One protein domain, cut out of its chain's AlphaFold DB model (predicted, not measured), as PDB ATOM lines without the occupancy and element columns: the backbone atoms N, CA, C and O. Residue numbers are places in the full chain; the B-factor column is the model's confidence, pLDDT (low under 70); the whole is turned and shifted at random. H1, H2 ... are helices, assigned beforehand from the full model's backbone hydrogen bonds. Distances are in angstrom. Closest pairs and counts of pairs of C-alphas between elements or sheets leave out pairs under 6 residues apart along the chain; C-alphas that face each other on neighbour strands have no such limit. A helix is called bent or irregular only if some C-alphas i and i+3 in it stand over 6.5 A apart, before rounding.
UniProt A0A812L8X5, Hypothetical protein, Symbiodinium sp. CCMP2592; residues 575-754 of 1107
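AT A GLANCE: This is residues 575 to 754 of the 1107 residues of the protein "Hypothetical protein" of Symbiodinium sp. CCMP2592 (UniProt A0A812L8X5). A cluster of helices has H5 and H8 crossing at its core, with H9 folded back beside H8 as a hairpin and H10 along the H8 side, while the long kinked helix H2 starts in this body and runs out of it as an arm, with H3 and the short H4 folded back near it. The arm's tip, with residues 613 to 618 standing free, makes one end of the longest axis; the long loop of residues 717 to 742 makes the other, and H1 lies away from the other helices. The printed part has 180 residues, with ten named helices, H1 to H10 in order along the chain, and no named strand; the class is all helix. It is compact, with a radius of gyration of the C-alphas of 17.6 A, and spans 59 by 45 by 29 A.

IN THESE COORDINATES: H1, residues 575 to 580, begins at C-alpha 575 (55.503, 87.343, -36.731). H2, residues 588 to 608, is the longest helix, 29.7 A from C-alpha 588 (55.791, 80.810, -25.469) to C-alpha 608, with a kink of 36 degrees near residue 596; it is neither bent nor irregular, but only just: C-alphas 593 and 596 are 6.4 A apart. H3 is residues 619 to 629, 15.4 A, and H4 residues 631 to 634. H5, residues 638 to 653, is 22.5 A long, and H6, residues 657 to 667, 15.3 A. H7 is residues 673 to 676. H8, residues 679 to 696, measures 25.6 A, and H9, residues 702 to 716, 20.7 A. H10, residues 743 to 752, measures 14.0 A and ends at C-alpha 752 (54.977, 81.830, -0.835).

HOW THE PARTS SIT: The hub is H8, touching H2, H5, H9 and H10; the helix packing is mostly crossed. H8 and H5 touch through H5 residues 640 to 647, at a steep tilt of 46 degrees, the same way; the closest C-alphas are those of Leu 647 and Asn 687, 5.3 A apart. H8 and H9 form a helical hairpin, opposite ways at a tilt of 38 degrees, only just steep, with the C-alphas of Thr 690 and Leu 709 closest at 6.9 A. H10 only just touches H8, with 3 pairs of C-alphas within 8 A, the closest Leu 689 and Met 749 at 7.4 A, at a shallow tilt of 15 degrees, the same way. H2 touches H5 with residues 588 to 596 alone, about perpendicular at 79 degrees, the C-alphas of Ile 592 and Ala 644 being closest at 4.6 A. Farther along, H2 is close to H3 but not clearly touching it, with the C-alphas of Trp 602 and Phe 623 closest at 7.3 A. H4 is also close to H2 but not clearly touching it, at 7.2 A between the C-alphas of Val 598 and Phe 632. H6 and H5 only just touch, only at the corner by their link, with the C-alphas of Leu 651 and Leu 657 closest at 4.8 A. H7 is close to H8 but not clearly touching it, at 7.4 A between the C-alphas of Leu 675 and Thr 682. H1 is apart from H2 and H8, for instance. Each O i to N i+4 pair is within hydrogen-bond range in H1, H3, H5, H6, H8, H9 and H10, and 15 of 17 are in H2; H4 and H7 are too short for such a pair.

THE WHOLE: The two C-alphas farthest apart are those of Asn 615 and Ser 727, at 60.2 A. The printed part has no cut. The link from H9 to H10, 26 residues, is long. The mean pLDDT of the printed part is 78.7, with 38 residues under 70: 575 to 585, 671, 673 to 674 and 717 to 740.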
ATOM      1  N   ASP A 575      54.473  88.267 -36.234       46.47
ATOM      2  CA  ASP A 575      55.503  87.343 -36.731       46.47
ATOM      3  C   ASP A 575      56.780  88.033 -37.238       46.47
ATOM      4  O   ASP A 575      57.862  87.454 -37.153       46.47
ATOM      5  N   LEU A 576      56.687  89.249 -37.791       42.44
ATOM      6  CA  LEU A 576      57.844  89.938 -38.378       42.44
ATOM      7  C   LEU A 576      58.809  90.437 -37.303       42.44
ATOM      8  O   LEU A 576      60.016  90.316 -37.491       42.44
ATOM      9  N   ASN A 577      58.298  90.895 -36.156       41.38
ATOM     10  CA  ASN A 577      59.135  91.346 -35.044       41.38
ATOM     11  C   ASN A 577      60.001  90.186 -34.501       41.38
ATOM     12  O   ASN A 577      61.210  90.323 -34.358       41.38
ATOM     13  N   ASN A 578      59.425  88.986 -34.338       43.03
ATOM     14  CA  ASN A 578      60.174  87.782 -33.941       43.03
ATOM     15  C   ASN A 578      61.149  87.281 -35.032       43.03
ATOM     16  O   ASN A 578      62.242  86.800 -34.714       43.03
ATOM     17  N   LYS A 579      60.796  87.422 -36.321       46.22
ATOM     18  CA  LYS A 579      61.626  86.982 -37.460       46.22
ATOM     19  C   LYS A 579      62.814  87.908 -37.755       46.22
ATOM     20  O   LYS A 579      63.904  87.402 -38.004       46.22
ATOM     21  N   PHE A 580      62.656  89.233 -37.664       39.72
ATOM     22  CA  PHE A 580      63.748  90.218 -37.824       39.72
ATOM     23  C   PHE A 580      64.859  90.064 -36.787       39.72
ATOM     24  O   PHE A 580      66.015  90.415 -37.011       39.72
ATOM     25  N   HIS A 581      64.487  89.517 -35.644       43.69
ATOM     26  CA  HIS A 581      65.347  89.305 -34.507       43.69
ATOM     27  C   HIS A 581      66.130  87.966 -34.609       43.69
ATOM     28  O   HIS A 581      67.062  87.726 -33.849       43.69
ATOM     29  N   GLY A 582      65.865  87.115 -35.611       40.62
ATOM     30  CA  GLY A 582      66.646  85.892 -35.865       40.62
ATOM     31  C   GLY A 582      66.255  84.690 -34.995       40.62
ATOM     32  O   GLY A 582      66.992  83.705 -34.926       40.62
ATOM     33  N   GLY A 583      65.098  84.738 -34.329       46.06
ATOM     34  CA  GLY A 583      64.552  83.611 -33.577       46.06
ATOM     35  C   GLY A 583      63.731  82.682 -34.467       46.06
ATOM     36  O   GLY A 583      62.567  82.949 -34.734       46.06
ATOM     37  N   GLY A 584      64.298  81.547 -34.883       50.72
ATOM     38  CA  GLY A 584      63.525  80.456 -35.501       50.72
ATOM     39  C   GLY A 584      62.645  79.675 -34.509       50.72
ATOM     40  O   GLY A 584      61.922  78.766 -34.908       50.72
ATOM     41  N   SER A 585      62.729  79.984 -33.211       60.06
ATOM     42  CA  SER A 585      61.975  79.324 -32.143       60.06
ATOM     43  C   SER A 585      60.657  80.044 -31.863       60.06
ATOM     44  O   SER A 585      60.658  81.242 -31.591       60.06
ATOM     45  N   ILE A 586      59.561  79.288 -31.849       73.50
ATOM     46  CA  ILE A 586      58.219  79.768 -31.498       73.50
ATOM     47  C   ILE A 586      58.230  80.309 -30.067       73.50
ATOM     48  O   ILE A 586      58.703  79.643 -29.138       73.50
ATOM     49  N   SER A 587      57.716  81.522 -29.879       82.06
ATOM     50  CA  SER A 587      57.653  82.137 -28.551       82.06
ATOM     51  C   SER A 587      56.625  81.419 -27.670       82.06
ATOM     52  O   SER A 587      55.619  80.895 -28.146       82.06
ATOM     53  N   PHE A 588      56.810  81.408 -26.345       84.38
ATOM     54  CA  PHE A 588      55.791  80.810 -25.469       84.38
ATOM     55  C   PHE A 588      54.458  81.583 -25.499       84.38
ATOM     56  O   PHE A 588      53.432  80.990 -25.173       84.38
ATOM     57  N   ILE A 589      54.445  82.863 -25.910       85.94
ATOM     58  CA  ILE A 589      53.198  83.595 -26.188       85.94
ATOM     59  C   ILE A 589      52.473  82.929 -27.356       85.94
ATOM     60  O   ILE A 589      51.311  82.568 -27.211       85.94
ATOM     61  N   GLU A 590      53.159  82.705 -28.480       86.69
ATOM     62  CA  GLU A 590      52.586  82.030 -29.651       86.69
ATOM     63  C   GLU A 590      52.079  80.625 -29.302       86.69
ATOM     64  O   GLU A 590      51.028  80.215 -29.796       86.69
ATOM     65  N   LEU A 591      52.760  79.913 -28.392       89.88
ATOM     66  CA  LEU A 591      52.274  78.636 -27.857       89.88
ATOM     67  C   LEU A 591      50.974  78.792 -27.047       89.88
ATOM     68  O   LEU A 591      50.067  77.970 -27.146       89.88
ATOM     69  N   ILE A 592      50.847  79.835 -26.228       91.31
ATOM     70  CA  ILE A 592      49.633  80.084 -25.436       91.31
ATOM     71  C   ILE A 592      48.479  80.516 -26.347       91.31
ATOM     72  O   ILE A 592      47.383  79.966 -26.238       91.31
ATOM     73  N   SER A 593      48.702  81.459 -27.265       89.19
ATOM     74  CA  SER A 593      47.672  81.971 -28.178       89.19
ATOM     75  C   SER A 593      47.237  80.906 -29.190       89.19
ATOM     76  O   SER A 593      46.037  80.687 -29.387       89.19
ATOM     77  N   GLY A 594      48.198  80.178 -29.766       90.12
ATOM     78  CA  GLY A 594      47.969  79.124 -30.753       90.12
ATOM     79  C   GLY A 594      47.275  77.881 -30.191       90.12
ATOM     80  O   GLY A 594      46.687  77.119 -30.956       90.12
ATOM     81  N   ALA A 595      47.247  77.688 -28.866       93.12
ATOM     82  CA  ALA A 595      46.571  76.542 -28.263       93.12
ATOM     83  C   ALA A 595      45.061  76.496 -28.578       93.12
ATOM     84  O   ALA A 595      44.480  75.413 -28.614       93.12
ATOM     85  N   ALA A 596      44.423  77.646 -28.840       92.19
ATOM     86  CA  ALA A 596      43.028  77.689 -29.289       92.19
ATOM     87  C   ALA A 596      42.843  77.123 -30.704       92.19
ATOM     88  O   ALA A 596      41.880  76.395 -30.932       92.19
ATOM     89  N   GLN A 597      43.777  77.413 -31.616       91.81
ATOM     90  CA  GLN A 597      43.750  76.908 -32.991       91.81
ATOM     91  C   GLN A 597      43.921  75.387 -33.010       91.81
ATOM     92  O   GLN A 597      43.193  74.692 -33.711       91.81
ATOM     93  N   VAL A 598      44.821  74.855 -32.176       92.06
ATOM     94  CA  VAL A 598      44.994  73.402 -32.012       92.06
ATOM     95  C   VAL A 598      43.725  72.761 -31.437       92.06
ATOM     96  O   VAL A 598      43.305  71.710 -31.912       92.06
ATOM     97  N   ASP A 599      43.084  73.389 -30.443       92.56
ATOM     98  CA  ASP A 599      41.822  72.904 -29.865       92.56
ATOM     99  C   ASP A 599      40.680  72.884 -30.896       92.56
ATOM    100  O   ASP A 599      39.863  71.963 -30.890       92.56
ATOM    101  N   GLU A 600      40.604  73.888 -31.768       94.25
ATOM    102  CA  GLU A 600      39.618  73.971 -32.847       94.25
ATOM    103  C   GLU A 600      39.889  72.944 -33.952       94.25
ATOM    104  O   GLU A 600      38.984  72.197 -34.331       94.25
ATOM    105  N   ALA A 601      41.144  72.823 -34.392       93.81
ATOM    106  CA  ALA A 601      41.564  71.830 -35.375       93.81
ATOM    107  C   ALA A 601      41.336  70.397 -34.870       93.81
ATOM    108  O   ALA A 601      40.838  69.546 -35.612       93.81
ATOM    109  N   TRP A 602      41.619  70.137 -33.590       95.31
ATOM    110  CA  TRP A 602      41.317  68.858 -32.960       95.31
ATOM    111  C   TRP A 602      39.815  68.592 -32.888       95.31
ATOM    112  O   TRP A 602      39.402  67.478 -33.192       95.31
ATOM    113  N   ARG A 603      38.977  69.575 -32.525       94.12
ATOM    114  CA  ARG A 603      37.512  69.396 -32.535       94.12
ATOM    115  C   ARG A 603      37.008  69.039 -33.930       94.12
ATOM    116  O   ARG A 603      36.292  68.056 -34.068       94.12
ATOM    117  N   ALA A 604      37.454  69.757 -34.959       94.88
ATOM    118  CA  ALA A 604      37.082  69.471 -36.342       94.88
ATOM    119  C   ALA A 604      37.525  68.065 -36.793       94.88
ATOM    120  O   ALA A 604      36.787  67.367 -37.493       94.88
ATOM    121  N   TYR A 605      38.720  67.627 -36.383       95.19
ATOM    122  CA  TYR A 605      39.205  66.269 -36.632       95.19
ATOM    123  C   TYR A 605      38.389  65.217 -35.869       95.19
ATOM    124  O   TYR A 605      37.950  64.229 -36.459       95.19
ATOM    125  N   ALA A 606      38.151  65.437 -34.577       94.31
ATOM    126  CA  ALA A 606      37.407  64.533 -33.714       94.31
ATOM    127  C   ALA A 606      35.965  64.357 -34.211       94.31
ATOM    128  O   ALA A 606      35.500  63.226 -34.323       94.31
ATOM    129  N   ASP A 607      35.302  65.439 -34.624       94.19
ATOM    130  CA  ASP A 607      33.963  65.397 -35.213       94.19
ATOM    131  C   ASP A 607      33.949  64.587 -36.521       94.19
ATOM    132  O   ASP A 607      33.093  63.718 -36.710       94.19
ATOM    133  N   ARG A 608      34.945  64.790 -37.399       95.56
ATOM    134  CA  ARG A 608      35.092  64.041 -38.661       95.56
ATOM    135  C   ARG A 608      35.304  62.546 -38.430       95.56
ATOM    136  O   ARG A 608      34.720  61.722 -39.130       95.56
ATOM    137  N   MET A 609      36.121  62.202 -37.440       94.94
ATOM    138  CA  MET A 609      36.444  60.819 -37.079       94.94
ATOM    139  C   MET A 609      35.418  60.201 -36.120       94.94
ATOM    140  O   MET A 609      35.569  59.049 -35.718       94.94
ATOM    141  N   LYS A 610      34.365  60.949 -35.754       93.81
ATOM    142  CA  LYS A 610      33.363  60.579 -34.743       93.81
ATOM    143  C   LYS A 610      33.998  60.180 -33.405       93.81
ATOM    144  O   LYS A 610      33.466  59.332 -32.695       93.81
ATOM    145  N   ILE A 611      35.127  60.787 -33.049       94.31
ATOM    146  CA  ILE A 611      35.806  60.623 -31.766       94.31
ATOM    147  C   ILE A 611      35.120  61.546 -30.760       94.31
ATOM    148  O   ILE A 611      35.137  62.766 -30.881       94.31
ATOM    149  N   THR A 612      34.524  60.969 -29.728       92.00
ATOM    150  CA  THR A 612      33.886  61.699 -28.629       92.00
ATOM    151  C   THR A 612      34.525  61.281 -27.313       92.00
ATOM    152  O   THR A 612      35.054  60.177 -27.179       92.00
ATOM    153  N   SER A 613      34.413  62.121 -26.287       89.06
ATOM    154  CA  SER A 613      34.895  61.769 -24.946       89.06
ATOM    155  C   SER A 613      34.173  60.562 -24.320       89.06
ATOM    156  O   SER A 613      34.592  60.093 -23.267       89.06
ATOM    157  N   ARG A 614      33.080  60.069 -24.931       84.88
ATOM    158  CA  ARG A 614      32.263  58.948 -24.436       84.88
ATOM    159  C   ARG A 614      32.490  57.626 -25.172       84.88
ATOM    160  O   ARG A 614      32.143  56.589 -24.619       84.88
ATOM    161  N   ASN A 615      33.006  57.642 -26.403       79.88
ATOM    162  CA  ASN A 615      33.057  56.452 -27.269       79.88
ATOM    163  C   ASN A 615      34.472  55.924 -27.551       79.88
ATOM    164  O   ASN A 615      34.599  54.853 -28.138       79.88
ATOM    165  N   VAL A 616      35.518  56.627 -27.111       74.81
ATOM    166  CA  VAL A 616      36.901  56.142 -27.163       74.81
ATOM    167  C   VAL A 616      37.430  56.084 -25.736       74.81
ATOM    168  O   VAL A 616      37.524  57.113 -25.065       74.81
ATOM    169  N   SER A 617      37.787  54.884 -25.270       74.94
ATOM    170  CA  SER A 617      38.374  54.670 -23.937       74.94
ATOM    171  C   SER A 617      39.666  55.471 -23.719       74.94
ATOM    172  O   SER A 617      40.042  55.716 -22.577       74.94
ATOM    173  N   SER A 618      40.299  55.947 -24.796       77.00
ATOM    174  CA  SER A 618      41.475  56.812 -24.772       77.00
ATOM    175  C   SER A 618      41.372  58.031 -25.709       77.00
ATOM    176  O   SER A 618      42.228  58.250 -26.566       77.00
ATOM    177  N   TYR A 619      40.350  58.880 -25.535       88.75
ATOM    178  CA  TYR A 619      40.258  60.188 -26.223       88.75
ATOM    179  C   TYR A 619      41.576  60.989 -26.161       88.75
ATOM    180  O   TYR A 619      41.967  61.644 -27.123       88.75
ATOM    181  N   HIS A 620      42.285  60.900 -25.030       86.25
ATOM    182  CA  HIS A 620      43.579  61.551 -24.824       86.25
ATOM    183  C   HIS A 620      44.714  60.951 -25.677       86.25
ATOM    184  O   HIS A 620      45.586  61.683 -26.153       86.25
ATOM    185  N   ASP A 621      44.698  59.639 -25.905       89.50
ATOM    186  CA  ASP A 621      45.721  58.974 -26.717       89.50
ATOM    187  C   ASP A 621      45.498  59.270 -28.199       89.50
ATOM    188  O   ASP A 621      46.458  59.546 -28.910       89.50
ATOM    189  N   GLU A 622      44.241  59.311 -28.654       92.88
ATOM    190  CA  GLU A 622      43.916  59.736 -30.021       92.88
ATOM    191  C   GLU A 622      44.261  61.212 -30.256       92.88
ATOM    192  O   GLU A 622      44.812  61.548 -31.303       92.88
ATOM    193  N   PHE A 623      44.047  62.084 -29.263       92.88
ATOM    194  CA  PHE A 623      44.530  63.467 -29.321       92.88
ATOM    195  C   PHE A 623      46.056  63.530 -29.463       92.88
ATOM    196  O   PHE A 623      46.576  64.288 -30.278       92.88
ATOM    197  N   THR A 624      46.780  62.728 -28.678       91.38
ATOM    198  CA  THR A 624      48.249  62.716 -28.697       91.38
ATOM    199  C   THR A 624      48.777  62.202 -30.041       91.38
ATOM    200  O   THR A 624      49.631  62.855 -30.634       91.38
ATOM    201  N   LYS A 625      48.206  61.112 -30.572       93.69
ATOM    202  CA  LYS A 625      48.534  60.586 -31.907       93.69
ATOM    203  C   LYS A 625      48.250  61.604 -33.009       93.69
ATOM    204  O   LYS A 625      49.078  61.786 -33.897       93.69
ATOM    205  N   TRP A 626      47.098  62.275 -32.958       95.75
ATOM    206  CA  TRP A 626      46.754  63.312 -33.929       95.75
ATOM    207  C   TRP A 626      47.735  64.480 -33.867       95.75
ATOM    208  O   TRP A 626      48.222  64.913 -34.909       95.75
ATOM    209  N   LEU A 627      48.076  64.954 -32.665       94.12
ATOM    210  CA  LEU A 627      49.013  66.060 -32.499       94.12
ATOM    211  C   LEU A 627      50.379  65.713 -33.108       94.12
ATOM    212  O   LEU A 627      50.913  66.523 -33.860       94.12
ATOM    213  N   GLU A 628      50.883  64.496 -32.874       92.00
ATOM    214  CA  GLU A 628      52.139  63.975 -33.443       92.00
ATOM    215  C   GLU A 628      52.112  63.800 -34.972       92.00
ATOM    216  O   GLU A 628      53.162  63.828 -35.618       92.00
ATOM    217  N   GLN A 629      50.929  63.623 -35.566       94.00
ATOM    218  CA  GLN A 629      50.743  63.467 -37.013       94.00
ATOM    219  C   GLN A 629      50.389  64.780 -37.727       94.00
ATOM    220  O   GLN A 629      50.531  64.868 -38.945       94.00
ATOM    221  N   SER A 630      49.933  65.790 -36.989       93.62
ATOM    222  CA  SER A 630      49.522  67.090 -37.521       93.62
ATOM    223  C   SER A 630      50.708  68.017 -37.818       93.62
ATOM    224  O   SER A 630      51.826  67.808 -37.344       93.62
ATOM    225  N   GLU A 631      50.443  69.105 -38.544       90.94
ATOM    226  CA  GLU A 631      51.394  70.214 -38.730       90.94
ATOM    227  C   GLU A 631      51.781  70.903 -37.406       90.94
ATOM    228  O   GLU A 631      52.835  71.528 -37.299       90.94
ATOM    229  N   PHE A 632      50.972  70.743 -36.352       90.88
ATOM    230  CA  PHE A 632      51.237  71.337 -35.044       90.88
ATOM    231  C   PHE A 632      52.346  70.626 -34.261       90.88
ATOM    232  O   PHE A 632      52.822  71.198 -33.280       90.88
ATOM    233  N   LYS A 633      52.801  69.433 -34.680       90.88
ATOM    234  CA  LYS A 633      53.892  68.693 -34.012       90.88
ATOM    235  C   LYS A 633      55.208  69.473 -33.973       90.88
ATOM    236  O   LYS A 633      56.019  69.280 -33.076       90.88
ATOM    237  N   GLU A 634      55.420  70.345 -34.959       84.50
ATOM    238  CA  GLU A 634      56.606  71.201 -35.035       84.50
ATOM    239  C   GLU A 634      56.540  72.344 -34.020       84.50
ATOM    240  O   GLU A 634      57.573  72.869 -33.612       84.50
ATOM    241  N   LYS A 635      55.322  72.700 -33.587       84.19
ATOM    242  CA  LYS A 635      55.063  73.772 -32.625       84.19
ATOM    243  C   LYS A 635      54.925  73.264 -31.193       84.19
ATOM    244  O   LYS A 635      55.381  73.926 -30.268       84.19
ATOM    245  N   TYR A 636      54.301  72.102 -30.999       88.75
ATOM    246  CA  TYR A 636      53.954  71.589 -29.678       88.75
ATOM    247  C   TYR A 636      54.419  70.152 -29.452       88.75
ATOM    248  O   TYR A 636      54.108  69.237 -30.207       88.75
ATOM    249  N   THR A 637      55.026  69.937 -28.291       88.50
ATOM    250  CA  THR A 637      55.024  68.638 -27.609       88.50
ATOM    251  C   THR A 637      53.676  68.421 -26.899       88.50
ATOM    252  O   THR A 637      52.979  69.376 -26.550       88.50
ATOM    253  N   SER A 638      53.315  67.171 -26.580       86.00
ATOM    254  CA  SER A 638      52.100  66.881 -25.785       86.00
ATOM    255  C   SER A 638      52.087  67.628 -24.436       86.00
ATOM    256  O   SER A 638      51.043  68.110 -23.990       86.00
ATOM    257  N   ASN A 639      53.253  67.787 -23.800       87.62
ATOM    258  CA  ASN A 639      53.385  68.473 -22.513       87.62
ATOM    259  C   ASN A 639      53.289  69.996 -22.646       87.62
ATOM    260  O   ASN A 639      52.546  70.620 -21.885       87.62
ATOM    261  N   SER A 640      53.985  70.591 -23.618       88.44
ATOM    262  CA  SER A 640      53.895  72.031 -23.890       88.44
ATOM    263  C   SER A 640      52.485  72.426 -24.318       88.44
ATOM    264  O   SER A 640      51.968  73.409 -23.800       88.44
ATOM    265  N   PHE A 641      51.795  71.629 -25.142       92.75
ATOM    266  CA  PHE A 641      50.400  71.900 -25.488       92.75
ATOM    267  C   PHE A 641      49.483  71.866 -24.263       92.75
ATOM    268  O   PHE A 641      48.701  72.791 -24.049       92.75
ATOM    269  N   LYS A 642      49.586  70.832 -23.414       91.81
ATOM    270  CA  LYS A 642      48.799  70.747 -22.171       91.81
ATOM    271  C   LYS A 642      49.040  71.954 -21.267       91.81
ATOM    272  O   LYS A 642      48.081  72.499 -20.725       91.81
ATOM    273  N   ALA A 643      50.296  72.371 -21.120       91.94
ATOM    274  CA  ALA A 643      50.668  73.528 -20.314       91.94
ATOM    275  C   ALA A 643      50.142  74.839 -20.915       91.94
ATOM    276  O   ALA A 643      49.503  75.607 -20.199       91.94
ATOM    277  N   ALA A 644      50.330  75.058 -22.220       93.69
ATOM    278  CA  ALA A 644      49.802  76.211 -22.949       93.69
ATOM    279  C   ALA A 644      48.286  76.294 -22.840       93.69
ATOM    280  O   ALA A 644      47.750  77.330 -22.459       93.69
ATOM    281  N   ARG A 645      47.583  75.192 -23.100       94.19
ATOM    282  CA  ARG A 645      46.125  75.116 -23.021       94.19
ATOM    283  C   ARG A 645      45.612  75.387 -21.608       94.19
ATOM    284  O   ARG A 645      44.657  76.146 -21.444       94.19
ATOM    285  N   ALA A 646      46.231  74.780 -20.593       93.75
ATOM    286  CA  ALA A 646      45.862  74.993 -19.196       93.75
ATOM    287  C   ALA A 646      46.077  76.452 -18.782       93.75
ATOM    288  O   ALA A 646      45.163  77.067 -18.231       93.75
ATOM    289  N   LEU A 647      47.237  77.023 -19.107       93.06
ATOM    290  CA  LEU A 647      47.563  78.414 -18.815       93.06
ATOM    291  C   LEU A 647      46.623  79.374 -19.552       93.06
ATOM    292  O   LEU A 647      46.022  80.242 -18.926       93.06
ATOM    293  N   ARG A 648      46.401  79.164 -20.855       94.31
ATOM    294  CA  ARG A 648      45.473  79.956 -21.669       94.31
ATOM    295  C   ARG A 648      44.068  79.950 -21.078       94.31
ATOM    296  O   ARG A 648      43.446  81.000 -20.975       94.31
ATOM    297  N   LYS A 649      43.556  78.781 -20.674       94.06
ATOM    298  CA  LYS A 649      42.227  78.659 -20.058       94.06
ATOM    299  C   LYS A 649      42.121  79.509 -18.789       94.06
ATOM    300  O   LYS A 649      41.129  80.210 -18.626       94.06
ATOM    301  N   LYS A 650      43.143  79.487 -17.928       91.94
ATOM    302  CA  LYS A 650      43.181  80.304 -16.703       91.94
ATOM    303  C   LYS A 650      43.238  81.794 -17.022       91.94
ATOM    304  O   LYS A 650      42.432  82.554 -16.502       91.94
ATOM    305  N   LEU A 651      44.110  82.194 -17.949       90.56
ATOM    306  CA  LEU A 651      44.230  83.586 -18.389       90.56
ATOM    307  C   LEU A 651      42.932  84.116 -19.016       90.56
ATOM    308  O   LEU A 651      42.575  85.265 -18.780       90.56
ATOM    309  N   VAL A 652      42.202  83.297 -19.780       91.81
ATOM    310  CA  VAL A 652      40.879  83.671 -20.311       91.81
ATOM    311  C   VAL A 652      39.852  83.801 -19.201       91.81
ATOM    312  O   VAL A 652      39.147  84.805 -19.162       91.81
ATOM    313  N   ASN A 653      39.786  82.830 -18.288       88.75
ATOM    314  CA  ASN A 653      38.851  82.879 -17.167       88.75
ATOM    315  C   ASN A 653      39.070  84.133 -16.309       88.75
ATOM    316  O   ASN A 653      38.107  84.732 -15.857       88.75
ATOM    317  N   TRP A 654      40.316  84.580 -16.146       87.75
ATOM    318  CA  TRP A 654      40.643  85.792 -15.388       87.75
ATOM    319  C   TRP A 654      40.554  87.091 -16.199       87.75
ATOM    320  O   TRP A 654      40.827  88.161 -15.660       87.75
ATOM    321  N   GLY A 655      40.191  87.029 -17.484       88.88
ATOM    322  CA  GLY A 655      40.164  88.200 -18.368       88.88
ATOM    323  C   GLY A 655      41.549  88.804 -18.641       88.88
ATOM    324  O   GLY A 655      41.645  89.964 -19.020       88.88
ATOM    325  N   MET A 656      42.624  88.037 -18.441       88.56
ATOM    326  CA  MET A 656      44.015  88.488 -18.529       88.56
ATOM    327  C   MET A 656      44.707  88.172 -19.848       88.56
ATOM    328  O   MET A 656      45.806  88.670 -20.061       88.56
ATOM    329  N   LEU A 657      44.139  87.317 -20.706       90.44
ATOM    330  CA  LEU A 657      44.876  86.789 -21.861       90.44
ATOM    331  C   LEU A 657      45.471  87.903 -22.737       90.44
ATOM    332  O   LEU A 657      46.664  87.872 -23.007       90.44
ATOM    333  N   LYS A 658      44.670  88.908 -23.110       87.44
ATOM    334  CA  LYS A 658      45.141  90.026 -23.936       87.44
ATOM    335  C   LYS A 658      46.248  90.822 -23.238       87.44
ATOM    336  O   LYS A 658      47.311  91.018 -23.804       87.44
ATOM    337  N   PHE A 659      46.028  91.188 -21.977       84.75
ATOM    338  CA  PHE A 659      47.021  91.908 -21.185       84.75
ATOM    339  C   PHE A 659      48.335  91.122 -21.044       84.75
ATOM    340  O   PHE A 659      49.414  91.692 -21.135       84.75
ATOM    341  N   PHE A 660      48.253  89.805 -20.834       87.62
ATOM    342  CA  PHE A 660      49.414  88.920 -20.774       87.62
ATOM    343  C   PHE A 660      50.187  88.935 -22.097       87.62
ATOM    344  O   PHE A 660      51.404  89.101 -22.086       87.62
ATOM    345  N   GLU A 661      49.494  88.784 -23.226       87.00
ATOM    346  CA  GLU A 661      50.118  88.841 -24.548       87.00
ATOM    347  C   GLU A 661      50.797  90.194 -24.783       87.00
ATOM    348  O   GLU A 661      51.970  90.227 -25.151       87.00
ATOM    349  N   ASP A 662      50.102  91.296 -24.499       83.94
ATOM    350  CA  ASP A 662      50.605  92.658 -24.697       83.94
ATOM    351  C   ASP A 662      51.818  92.944 -23.797       83.94
ATOM    352  O   ASP A 662      52.850  93.426 -24.271       83.94
ATOM    353  N   PHE A 663      51.750  92.564 -22.516       82.94
ATOM    354  CA  PHE A 663      52.843  92.742 -21.562       82.94
ATOM    355  C   PHE A 663      54.108  92.003 -22.001       82.94
ATOM    356  O   PHE A 663      55.182  92.604 -22.054       82.94
ATOM    357  N   PHE A 664      54.006  90.710 -22.316       81.25
ATOM    358  CA  PHE A 664      55.180  89.927 -22.689       81.25
ATOM    359  C   PHE A 664      55.685  90.283 -24.090       81.25
ATOM    360  O   PHE A 664      56.894  90.232 -24.296       81.25
ATOM    361  N   SER A 665      54.815  90.692 -25.023       78.31
ATOM    362  CA  SER A 665      55.245  91.252 -26.311       78.31
ATOM    363  C   SER A 665      56.067  92.531 -26.132       78.31
ATOM    364  O   SER A 665      57.051  92.707 -26.839       78.31
ATOM    365  N   ALA A 666      55.704  93.394 -25.178       74.62
ATOM    366  CA  ALA A 666      56.424  94.643 -24.918       74.62
ATOM    367  C   ALA A 666      57.673  94.473 -24.032       74.62
ATOM    368  O   ALA A 666      58.609  95.261 -24.127       74.62
ATOM    369  N   SER A 667      57.682  93.471 -23.146       70.75
ATOM    370  CA  SER A 667      58.648  93.386 -22.034       70.75
ATOM    371  C   SER A 667      59.646  92.228 -22.139       70.75
ATOM    372  O   SER A 667      60.404  92.005 -21.195       70.75
ATOM    373  N   THR A 668      59.641  91.465 -23.237       71.75
ATOM    374  CA  THR A 668      60.455  90.244 -23.367       71.75
ATOM    375  C   THR A 668      61.295  90.254 -24.634       71.75
ATOM    376  O   THR A 668      60.764  90.271 -25.740       71.75
ATOM    377  N   ASP A 669      62.608  90.130 -24.474       74.00
ATOM    378  CA  ASP A 669      63.526  89.787 -25.552       74.00
ATOM    379  C   ASP A 669      63.456  88.279 -25.836       74.00
ATOM    380  O   ASP A 669      64.113  87.457 -25.186       74.00
ATOM    381  N   PHE A 670      62.639  87.904 -26.822       72.56
ATOM    382  CA  PHE A 670      62.499  86.517 -27.272       72.56
ATOM    383  C   PHE A 670      63.775  85.940 -27.903       72.56
ATOM    384  O   PHE A 670      63.843  84.727 -28.116       72.56
ATOM    385  N   LEU A 671      64.801  86.759 -28.162       64.56
ATOM    386  CA  LEU A 671      66.097  86.290 -28.649       64.56
ATOM    387  C   LEU A 671      67.052  85.852 -27.572       64.56
ATOM    388  O   LEU A 671      68.068  85.225 -27.884       64.56
ATOM    389  N   HIS A 672      66.757  86.162 -26.317       72.19
ATOM    390  CA  HIS A 672      67.650  85.771 -25.256       72.19
ATOM    391  C   HIS A 672      67.843  84.250 -25.284       72.19
ATOM    392  O   HIS A 672      66.880  83.477 -25.309       72.19
ATOM    393  N   SER A 673      69.100  83.802 -25.273       66.12
ATOM    394  CA  SER A 673      69.467  82.397 -25.503       66.12
ATOM    395  C   SER A 673      68.764  81.426 -24.544       66.12
ATOM    396  O   SER A 673      68.428  80.294 -24.914       66.12
ATOM    397  N   ASP A 674      68.503  81.878 -23.312       67.62
ATOM    398  CA  ASP A 674      67.775  81.104 -22.299       67.62
ATOM    399  C   ASP A 674      66.278  80.902 -22.649       67.62
ATOM    400  O   ASP A 674      65.702  79.894 -22.237       67.62
ATOM    401  N   LEU A 675      65.646  81.795 -23.430       70.69
ATOM    402  CA  LEU A 675      64.280  81.603 -23.941       70.69
ATOM    403  C   LEU A 675      64.240  80.770 -25.213       70.69
ATOM    404  O   LEU A 675      63.407  79.866 -25.301       70.69
ATOM    405  N   GLN A 676      65.138  81.021 -26.169       71.31
ATOM    406  CA  GLN A 676      65.152  80.271 -27.431       71.31
ATOM    407  C   GLN A 676      65.304  78.764 -27.180       71.31
ATOM    408  O   GLN A 676      64.542  77.949 -27.703       71.31
ATOM    409  N   SER A 677      66.222  78.395 -26.283       72.12
ATOM    410  CA  SER A 677      66.454  77.002 -25.874       72.12
ATOM    411  C   SER A 677      65.501  76.493 -24.774       72.12
ATOM    412  O   SER A 677      65.555  75.317 -24.407       72.12
ATOM    413  N   GLY A 678      64.640  77.356 -24.219       76.75
ATOM    414  CA  GLY A 678      63.907  77.110 -22.972       76.75
ATOM    415  C   GLY A 678      62.422  77.481 -22.976       76.75
ATOM    416  O   GLY A 678      61.820  77.516 -21.901       76.75
ATOM    417  N   HIS A 679      61.804  77.742 -24.130       82.19
ATOM    418  CA  HIS A 679      60.400  78.169 -24.234       82.19
ATOM    419  C   HIS A 679      59.423  77.169 -23.587       82.19
ATOM    420  O   HIS A 679      58.576  77.573 -22.790       82.19
ATOM    421  N   GLU A 680      59.596  75.859 -23.808       83.19
ATOM    422  CA  GLU A 680      58.779  74.820 -23.159       83.19
ATOM    423  C   GLU A 680      58.955  74.824 -21.633       83.19
ATOM    424  O   GLU A 680      57.983  74.715 -20.885       83.19
ATOM    425  N   ARG A 681      60.188  75.010 -21.144       83.56
ATOM    426  CA  ARG A 681      60.477  75.080 -19.702       83.56
ATOM    427  C   ARG A 681      59.839  76.309 -19.068       83.56
ATOM    428  O   ARG A 681      59.260  76.203 -17.992       83.56
ATOM    429  N   THR A 682      59.928  77.449 -19.744       84.50
ATOM    430  CA  THR A 682      59.313  78.708 -19.311       84.50
ATOM    431  C   THR A 682      57.803  78.545 -19.227       84.50
ATOM    432  O   THR A 682      57.216  78.817 -18.187       84.50
ATOM    433  N   LEU A 683      57.181  77.982 -20.263       88.19
ATOM    434  CA  LEU A 683      55.751  77.705 -20.293       88.19
ATOM    435  C   LEU A 683      55.296  76.775 -19.155       88.19
ATOM    436  O   LEU A 683      54.295  77.047 -18.491       88.19
ATOM    437  N   LEU A 684      56.043  75.697 -18.899       86.88
ATOM    438  CA  LEU A 684      55.770  74.779 -17.791       86.88
ATOM    439  C   LEU A 684      55.869  75.488 -16.435       86.88
ATOM    440  O   LEU A 684      54.991  75.302 -15.595       86.88
ATOM    441  N   ASN A 685      56.877  76.341 -16.246       84.88
ATOM    442  CA  ASN A 685      57.064  77.125 -15.025       84.88
ATOM    443  C   ASN A 685      55.930  78.126 -14.808       84.88
ATOM    444  O   ASN A 685      55.384  78.202 -13.708       84.88
ATOM    445  N   LEU A 686      55.534  78.848 -15.861       87.88
ATOM    446  CA  LEU A 686      54.410  79.780 -15.812       87.88
ATOM    447  C   LEU A 686      53.120  79.036 -15.451       87.88
ATOM    448  O   LEU A 686      52.392  79.468 -14.559       87.88
ATOM    449  N   ASN A 687      52.855  77.880 -16.067       91.00
ATOM    450  CA  ASN A 687      51.678  77.071 -15.751       91.00
ATOM    451  C   ASN A 687      51.708  76.520 -14.312       91.00
ATOM    452  O   ASN A 687      50.681  76.524 -13.629       91.00
ATOM    453  N   GLN A 688      52.866  76.067 -13.821       88.81
ATOM    454  CA  GLN A 688      53.019  75.601 -12.440       88.81
ATOM    455  C   GLN A 688      52.779  76.716 -11.429       88.81
ATOM    456  O   GLN A 688      51.965  76.541 -10.524       88.81
ATOM    457  N   LEU A 689      53.404  77.877 -11.626       86.62
ATOM    458  CA  LEU A 689      53.217  79.043 -10.768       86.62
ATOM    459  C   LEU A 689      51.753  79.493 -10.760       86.62
ATOM    460  O   LEU A 689      51.165  79.716  -9.708       86.62
ATOM    461  N   THR A 690      51.127  79.521 -11.936       89.94
ATOM    462  CA  THR A 690      49.706  79.851 -12.085       89.94
ATOM    463  C   THR A 690      48.811  78.860 -11.336       89.94
ATOM    464  O   THR A 690      47.844  79.251 -10.690       89.94
ATOM    465  N   THR A 691      49.131  77.564 -11.392       91.00
ATOM    466  CA  THR A 691      48.396  76.510 -10.670       91.00
ATOM    467  C   THR A 691      48.574  76.616  -9.162       91.00
ATOM    468  O   THR A 691      47.608  76.444  -8.420       91.00
ATOM    469  N   PHE A 692      49.786  76.929  -8.706       89.31
ATOM    470  CA  PHE A 692      50.076  77.165  -7.299       89.31
ATOM    471  C   PHE A 692      49.252  78.336  -6.745       89.31
ATOM    472  O   PHE A 692      48.620  78.208  -5.693       89.31
ATOM    473  N   LEU A 693      49.202  79.453  -7.476       86.50
ATOM    474  CA  LEU A 693      48.406  80.608  -7.074       86.50
ATOM    475  C   LEU A 693      46.910  80.279  -7.096       86.50
ATOM    476  O   LEU A 693      46.228  80.510  -6.111       86.50
ATOM    477  N   GLU A 694      46.389  79.650  -8.148       88.12
ATOM    478  CA  GLU A 694      44.976  79.245  -8.194       88.12
ATOM    479  C   GLU A 694      44.580  78.352  -7.001       88.12
ATOM    480  O   GLU A 694      43.541  78.567  -6.375       88.12
ATOM    481  N   GLY A 695      45.434  77.391  -6.629       87.56
ATOM    482  CA  GLY A 695      45.220  76.534  -5.461       87.56
ATOM    483  C   GLY A 695      45.261  77.297  -4.136       87.56
ATOM    484  O   GLY A 695      44.471  77.010  -3.234       87.56
ATOM    485  N   SER A 696      46.138  78.295  -4.042       82.12
ATOM    486  CA  SER A 696      46.261  79.163  -2.869       82.12
ATOM    487  C   SER A 696      45.086  80.144  -2.760       82.12
ATOM    488  O   SER A 696      44.709  80.532  -1.665       82.12
ATOM    489  N   PHE A 697      44.425  80.516  -3.852       80.06
ATOM    490  CA  PHE A 697      43.416  81.583  -3.860       80.06
ATOM    491  C   PHE A 697      41.956  81.114  -3.796       80.06
ATOM    492  O   PHE A 697      41.055  81.912  -4.062       80.06
ATOM    493  N   LYS A 698      41.666  79.857  -3.432       78.62
ATOM    494  CA  LYS A 698      40.270  79.391  -3.297       78.62
ATOM    495  C   LYS A 698      39.460  80.325  -2.377       78.62
ATOM    496  O   LYS A 698      39.692  80.348  -1.173       78.62
ATOM    497  N   GLY A 699      38.515  81.075  -2.956       78.00
ATOM    498  CA  GLY A 699      37.630  82.018  -2.252       78.00
ATOM    499  C   GLY A 699      38.023  83.503  -2.317       78.00
ATOM    500  O   GLY A 699      37.294  84.332  -1.781       78.00
ATOM    501  N   GLN A 700      39.135  83.862  -2.965       82.00
ATOM    502  CA  GLN A 700      39.567  85.256  -3.149       82.00
ATOM    503  C   GLN A 700      39.098  85.837  -4.496       82.00
ATOM    504  O   GLN A 700      38.740  85.106  -5.415       82.00
ATOM    505  N   HIS A 701      39.114  87.169  -4.622       85.19
ATOM    506  CA  HIS A 701      38.689  87.861  -5.844       85.19
ATOM    507  C   HIS A 701      39.653  87.584  -7.011       85.19
ATOM    508  O   HIS A 701      40.860  87.806  -6.882       85.19
ATOM    509  N   GLU A 702      39.130  87.165  -8.168       84.88
ATOM    510  CA  GLU A 702      39.932  86.779  -9.346       84.88
ATOM    511  C   GLU A 702      40.880  87.896  -9.818       84.88
ATOM    512  O   GLU A 702      42.015  87.622 -10.199       84.88
ATOM    513  N   SER A 703      40.485  89.170  -9.695       85.25
ATOM    514  CA  SER A 703      41.369  90.308 -10.006       85.25
ATOM    515  C   SER A 703      42.643  90.355  -9.156       85.25
ATOM    516  O   SER A 703      43.687  90.770  -9.649       85.25
ATOM    517  N   LEU A 704      42.599  89.939  -7.884       85.25
ATOM    518  CA  LEU A 704      43.792  89.937  -7.026       85.25
ATOM    519  C   LEU A 704      44.760  88.835  -7.440       85.25
ATOM    520  O   LEU A 704      45.972  89.048  -7.442       85.25
ATOM    521  N   LEU A 705      44.218  87.678  -7.814       85.50
ATOM    522  CA  LEU A 705      44.983  86.567  -8.365       85.50
ATOM    523  C   LEU A 705      45.669  86.989  -9.664       85.50
ATOM    524  O   LEU A 705      46.872  86.789  -9.821       85.50
ATOM    525  N   ALA A 706      44.923  87.662 -10.535       85.94
ATOM    526  CA  ALA A 706      45.419  88.202 -11.786       85.94
ATOM    527  C   ALA A 706      46.567  89.211 -11.594       85.94
ATOM    528  O   ALA A 706      47.635  89.071 -12.192       85.94
ATOM    529  N   ILE A 707      46.398  90.193 -10.704       88.12
ATOM    530  CA  ILE A 707      47.441  91.190 -10.416       88.12
ATOM    531  C   ILE A 707      48.670  90.532  -9.770       88.12
ATOM    532  O   ILE A 707      49.801  90.860 -10.121       88.12
ATOM    533  N   SER A 708      48.468  89.571  -8.866       88.88
ATOM    534  CA  SER A 708      49.571  88.843  -8.221       88.88
ATOM    535  C   SER A 708      50.375  88.027  -9.228       88.88
ATOM    536  O   SER A 708      51.603  88.011  -9.177       88.88
ATOM    537  N   LEU A 709      49.685  87.376 -10.167       87.00
ATOM    538  CA  LEU A 709      50.307  86.638 -11.256       87.00
ATOM    539  C   LEU A 709      51.118  87.568 -12.164       87.00
ATOM    540  O   LEU A 709      52.239  87.228 -12.528       87.00
ATOM    541  N   MET A 710      50.585  88.745 -12.497       85.94
ATOM    542  CA  MET A 710      51.295  89.748 -13.292       85.94
ATOM    543  C   MET A 710      52.588  90.204 -12.606       85.94
ATOM    544  O   MET A 710      53.633  90.253 -13.246       85.94
ATOM    545  N   GLU A 711      52.538  90.537 -11.315       88.81
ATOM    546  CA  GLU A 711      53.735  90.956 -10.575       88.81
ATOM    547  C   GLU A 711      54.766  89.839 -10.465       88.81
ATOM    548  O   GLU A 711      55.964  90.076 -10.611       88.81
ATOM    549  N   LEU A 712      54.305  88.602 -10.289       84.31
ATOM    550  CA  LEU A 712      55.182  87.447 -10.375       84.31
ATOM    551  C   LEU A 712      55.806  87.336 -11.765       84.31
ATOM    552  O   LEU A 712      57.020  87.218 -11.858       84.31
ATOM    553  N   PHE A 713      55.035  87.452 -12.847       83.38
ATOM    554  CA  PHE A 713      55.576  87.430 -14.208       83.38
ATOM    555  C   PHE A 713      56.623  88.520 -14.438       83.38
ATOM    556  O   PHE A 713      57.698  88.199 -14.936       83.38
ATOM    557  N   LYS A 714      56.392  89.754 -13.977       81.88
ATOM    558  CA  LYS A 714      57.392  90.838 -14.021       81.88
ATOM    559  C   LYS A 714      58.707  90.456 -13.334       81.88
ATOM    560  O   LYS A 714      59.772  90.806 -13.822       81.88
ATOM    561  N   MET A 715      58.652  89.720 -12.224       76.00
ATOM    562  CA  MET A 715      59.854  89.257 -11.513       76.00
ATOM    563  C   MET A 715      60.526  88.049 -12.157       76.00
ATOM    564  O   MET A 715      61.723  87.842 -11.979       76.00
ATOM    565  N   CYS A 716      59.752  87.224 -12.856       70.94
ATOM    566  CA  CYS A 716      60.210  85.974 -13.455       70.94
ATOM    567  C   CYS A 716      60.802  86.165 -14.861       70.94
ATOM    568  O   CYS A 716      61.317  85.209 -15.438       70.94
ATOM    569  N   VAL A 717      60.707  87.374 -15.418       68.06
ATOM    570  CA  VAL A 717      61.166  87.721 -16.767       68.06
ATOM    571  C   VAL A 717      62.279  88.756 -16.664       68.06
ATOM    572  O   VAL A 717      62.000  89.949 -16.597       68.06
ATOM    573  N   PRO A 718      63.556  88.350 -16.658       56.78
ATOM    574  CA  PRO A 718      64.645  89.307 -16.737       56.78
ATOM    575  C   PRO A 718      65.216  89.307 -18.146       56.78
ATOM    576  O   PRO A 718      66.242  88.683 -18.386       56.78
ATOM    577  N   LEU A 719      64.517  89.928 -19.095       50.69
ATOM    578  CA  LEU A 719      64.883  89.864 -20.513       50.69
ATOM    579  C   LEU A 719      64.594  91.177 -21.240       50.69
ATOM    580  O   LEU A 719      64.077  91.176 -22.347       50.69
ATOM    581  N   LEU A 720      64.916  92.303 -20.611       45.00
ATOM    582  CA  LEU A 720      65.138  93.540 -21.350       45.00
ATOM    583  C   LEU A 720      66.652  93.739 -21.498       45.00
ATOM    584  O   LEU A 720      67.391  93.423 -20.558       45.00
ATOM    585  N   PRO A 721      67.134  94.275 -22.634       43.03
ATOM    586  CA  PRO A 721      68.498  94.773 -22.730       43.03
ATOM    587  C   PRO A 721      68.739  95.765 -21.587       43.03
ATOM    588  O   PRO A 721      67.890  96.614 -21.309       43.03
ATOM    589  N   SER A 722      69.901  95.694 -20.937       39.66
ATOM    590  CA  SER A 722      70.282  96.570 -19.816       39.66
ATOM    591  C   SER A 722      70.225  98.077 -20.129       39.66
ATOM    592  O   SER A 722      70.344  98.887 -19.219       39.66
ATOM    593  N   SER A 723      70.045  98.458 -21.398       38.97
ATOM    594  CA  SER A 723      69.873  99.836 -21.868       38.97
ATOM    595  C   SER A 723      68.439 100.377 -21.783       38.97
ATOM    596  O   SER A 723      68.263 101.584 -21.882       38.97
ATOM    597  N   VAL A 724      67.412  99.531 -21.610       39.38
ATOM    598  CA  VAL A 724      65.991  99.958 -21.543       39.38
ATOM    599  C   VAL A 724      65.508 100.129 -20.102       39.38
ATOM    600  O   VAL A 724      64.511 100.799 -19.832       39.38
ATOM    601  N   THR A 725      66.229  99.567 -19.134       38.44
ATOM    602  CA  THR A 725      65.965  99.863 -17.733       38.44
ATOM    603  C   THR A 725      66.547 101.230 -17.417       38.44
ATOM    604  O   THR A 725      67.741 101.344 -17.142       38.44
ATOM    605  N   ASP A 726      65.695 102.259 -17.411       39.84
ATOM    606  CA  ASP A 726      65.967 103.474 -16.647       39.84
ATOM    607  C   ASP A 726      66.539 103.032 -15.289       39.84
ATOM    608  O   ASP A 726      66.039 102.069 -14.693       39.84
ATOM    609  N   SER A 727      67.609 103.674 -14.817       37.38
ATOM    610  CA  SER A 727      68.426 103.280 -13.645       37.38
ATOM    611  C   SER A 727      67.644 103.103 -12.320       37.38
ATOM    612  O   SER A 727      68.209 102.808 -11.266       37.38
ATOM    613  N   LYS A 728      66.318 103.264 -12.373       43.53
ATOM    614  CA  LYS A 728      65.316 103.137 -11.317       43.53
ATOM    615  C   LYS A 728      64.425 101.883 -11.429       43.53
ATOM    616  O   LYS A 728      63.652 101.636 -10.499       43.53
ATOM    617  N   SER A 729      64.482 101.095 -12.510       44.41
ATOM    618  CA  SER A 729      63.615  99.914 -12.680       44.41
ATOM    619  C   SER A 729      64.052  98.755 -11.763       44.41
ATOM    620  O   SER A 729      65.215  98.357 -11.734       44.41
ATOM    621  N   ARG A 730      63.114  98.230 -10.965       55.66
ATOM    622  CA  ARG A 730      63.345  97.264  -9.870       55.66
ATOM    623  C   ARG A 730      63.347  95.806 -10.342       55.66
ATOM    624  O   ARG A 730      62.750  94.949  -9.694       55.66
ATOM    625  N   LEU A 731      63.936  95.524 -11.500       48.03
ATOM    626  CA  LEU A 731      63.887  94.185 -12.086       48.03
ATOM    627  C   LEU A 731      65.055  93.329 -11.585       48.03
ATOM    628  O   LEU A 731      66.220  93.714 -11.659       48.03
ATOM    629  N   LEU A 732      64.721  92.157 -11.043       51.91
ATOM    630  CA  LEU A 732      65.662  91.172 -10.511       51.91
ATOM    631  C   LEU A 732      65.815  90.009 -11.495       51.91
ATOM    632  O   LEU A 732      64.827  89.599 -12.102       51.91
ATOM    633  N   PRO A 733      67.008  89.402 -11.615       51.72
ATOM    634  CA  PRO A 733      67.241  88.323 -12.555       51.72
ATOM    635  C   PRO A 733      66.849  86.965 -11.966       51.72
ATOM    636  O   PRO A 733      67.713  86.157 -11.626       51.72
ATOM    637  N   PHE A 734      65.550  86.666 -11.859       58.53
ATOM    638  CA  PHE A 734      65.108  85.282 -11.657       58.53
ATOM    639  C   PHE A 734      64.904  84.599 -13.010       58.53
ATOM    640  O   PHE A 734      63.798  84.536 -13.531       58.53
ATOM    641  N   VAL A 735      65.976  84.043 -13.580       58.41
ATOM    642  CA  VAL A 735      65.835  83.088 -14.690       58.41
ATOM    643  C   VAL A 735      65.543  81.714 -14.090       58.41
ATOM    644  O   VAL A 735      66.416  81.109 -13.462       58.41
ATOM    645  N   PHE A 736      64.333  81.184 -14.280       62.06
ATOM    646  CA  PHE A 736      63.981  79.832 -13.831       62.06
ATOM    647  C   PHE A 736      64.629  78.749 -14.706       62.06
ATOM    648  O   PHE A 736      63.987  78.108 -15.542       62.06
ATOM    649  N   LYS A 737      65.925  78.522 -14.498       57.47
ATOM    650  CA  LYS A 737      66.680  77.460 -15.171       57.47
ATOM    651  C   LYS A 737      66.215  76.096 -14.642       57.47
ATOM    652  O   LYS A 737      66.242  75.858 -13.440       57.47
ATOM    653  N   GLY A 738      65.788  75.199 -15.538       58.00
ATOM    654  CA  GLY A 738      65.482  73.793 -15.206       58.00
ATOM    655  C   GLY A 738      64.022  73.339 -15.343       58.00
ATOM    656  O   GLY A 738      63.724  72.204 -14.974       58.00
ATOM    657  N   GLY A 739      63.115  74.169 -15.875       68.19
ATOM    658  CA  GLY A 739      61.691  73.805 -15.975       68.19
ATOM    659  C   GLY A 739      61.107  73.494 -14.596       68.19
ATOM    660  O   GLY A 739      61.480  74.143 -13.619       68.19
ATOM    661  N   THR A 740      60.270  72.458 -14.499       65.44
ATOM    662  CA  THR A 740      59.579  72.069 -13.256       65.44
ATOM    663  C   THR A 740      60.507  71.741 -12.077       65.44
ATOM    664  O   THR A 740      60.061  71.667 -10.938       65.44
ATOM    665  N   ASN A 741      61.803  71.546 -12.342       70.75
ATOM    666  CA  ASN A 741      62.837  71.277 -11.341       70.75
ATOM    667  C   ASN A 741      63.666  72.524 -10.986       70.75
ATOM    668  O   ASN A 741      64.698  72.409 -10.325       70.75
ATOM    669  N   SER A 742      63.258  73.712 -11.440       77.25
ATOM    670  CA  SER A 742      63.941  74.971 -11.144       77.25
ATOM    671  C   SER A 742      63.996  75.207  -9.636       77.25
ATOM    672  O   SER A 742      62.977  75.441  -8.987       77.25
ATOM    673  N   GLN A 743      65.205  75.175  -9.069       78.44
ATOM    674  CA  GLN A 743      65.422  75.402  -7.638       78.44
ATOM    675  C   GLN A 743      64.926  76.789  -7.211       78.44
ATOM    676  O   GLN A 743      64.338  76.918  -6.144       78.44
ATOM    677  N   ALA A 744      65.108  77.807  -8.055       73.38
ATOM    678  CA  ALA A 744      64.626  79.160  -7.787       73.38
ATOM    679  C   ALA A 744      63.090  79.239  -7.792       73.38
ATOM    680  O   ALA A 744      62.516  79.893  -6.925       73.38
ATOM    681  N   LEU A 745      62.420  78.537  -8.719       78.62
ATOM    682  CA  LEU A 745      60.954  78.465  -8.753       78.62
ATOM    683  C   LEU A 745      60.424  77.734  -7.519       78.62
ATOM    684  O   LEU A 745      59.518  78.226  -6.855       78.62
ATOM    685  N   ASN A 746      61.026  76.594  -7.183       82.00
ATOM    686  CA  ASN A 746      60.648  75.808  -6.014       82.00
ATOM    687  C   ASN A 746      60.868  76.588  -4.715       82.00
ATOM    688  O   ASN A 746      59.985  76.586  -3.870       82.00
ATOM    689  N   GLN A 747      61.972  77.329  -4.581       81.44
ATOM    690  CA  GLN A 747      62.209  78.210  -3.432       81.44
ATOM    691  C   GLN A 747      61.205  79.363  -3.362       81.44
ATOM    692  O   GLN A 747      60.747  79.701  -2.273       81.44
ATOM    693  N   ALA A 748      60.852  79.975  -4.495       79.19
ATOM    694  CA  ALA A 748      59.830  81.016  -4.528       79.19
ATOM    695  C   ALA A 748      58.467  80.450  -4.098       79.19
ATOM    696  O   ALA A 748      57.840  81.000  -3.196       79.19
ATOM    697  N   MET A 749      58.046  79.314  -4.665       84.94
ATOM    698  CA  MET A 749      56.805  78.634  -4.278       84.94
ATOM    699  C   MET A 749      56.822  78.205  -2.809       84.94
ATOM    700  O   MET A 749      55.847  78.443  -2.114       84.94
ATOM    701  N   GLU A 750      57.921  77.642  -2.303       86.25
ATOM    702  CA  GLU A 750      58.072  77.234  -0.900       86.25
ATOM    703  C   GLU A 750      57.954  78.427   0.055       86.25
ATOM    704  O   GLU A 750      57.291  78.338   1.086       86.25
ATOM    705  N   ARG A 751      58.538  79.578  -0.297       82.75
ATOM    706  CA  ARG A 751      58.424  80.803   0.505       82.75
ATOM    707  C   ARG A 751      57.023  81.400   0.462       82.75
ATOM    708  O   ARG A 751      56.524  81.828   1.499       82.75
ATOM    709  N   LEU A 752      56.373  81.403  -0.702       83.25
ATOM    710  CA  LEU A 752      54.977  81.830  -0.835       83.25
ATOM    711  C   LEU A 752      54.026  80.878  -0.089       83.25
ATOM    712  O   LEU A 752      53.041  81.329   0.494       83.25
ATOM    713  N   ALA A 753      54.362  79.586  -0.061       85.62
ATOM    714  CA  ALA A 753      53.656  78.522   0.646       85.62
ATOM    715  C   ALA A 753      54.083  78.357   2.109       85.62
ATOM    716  O   ALA A 753      53.657  77.406   2.761       85.62
ATOM    717  N   CYS A 754      54.938  79.234   2.636       85.50
ATOM    718  CA  CYS A 754      55.410  79.120   4.008       85.50
ATOM    719  C   CYS A 754      54.242  79.422   4.963       85.50
ATOM    720  O   CYS A 754      53.698  80.530   4.898       85.50
TER     721      CYS A 754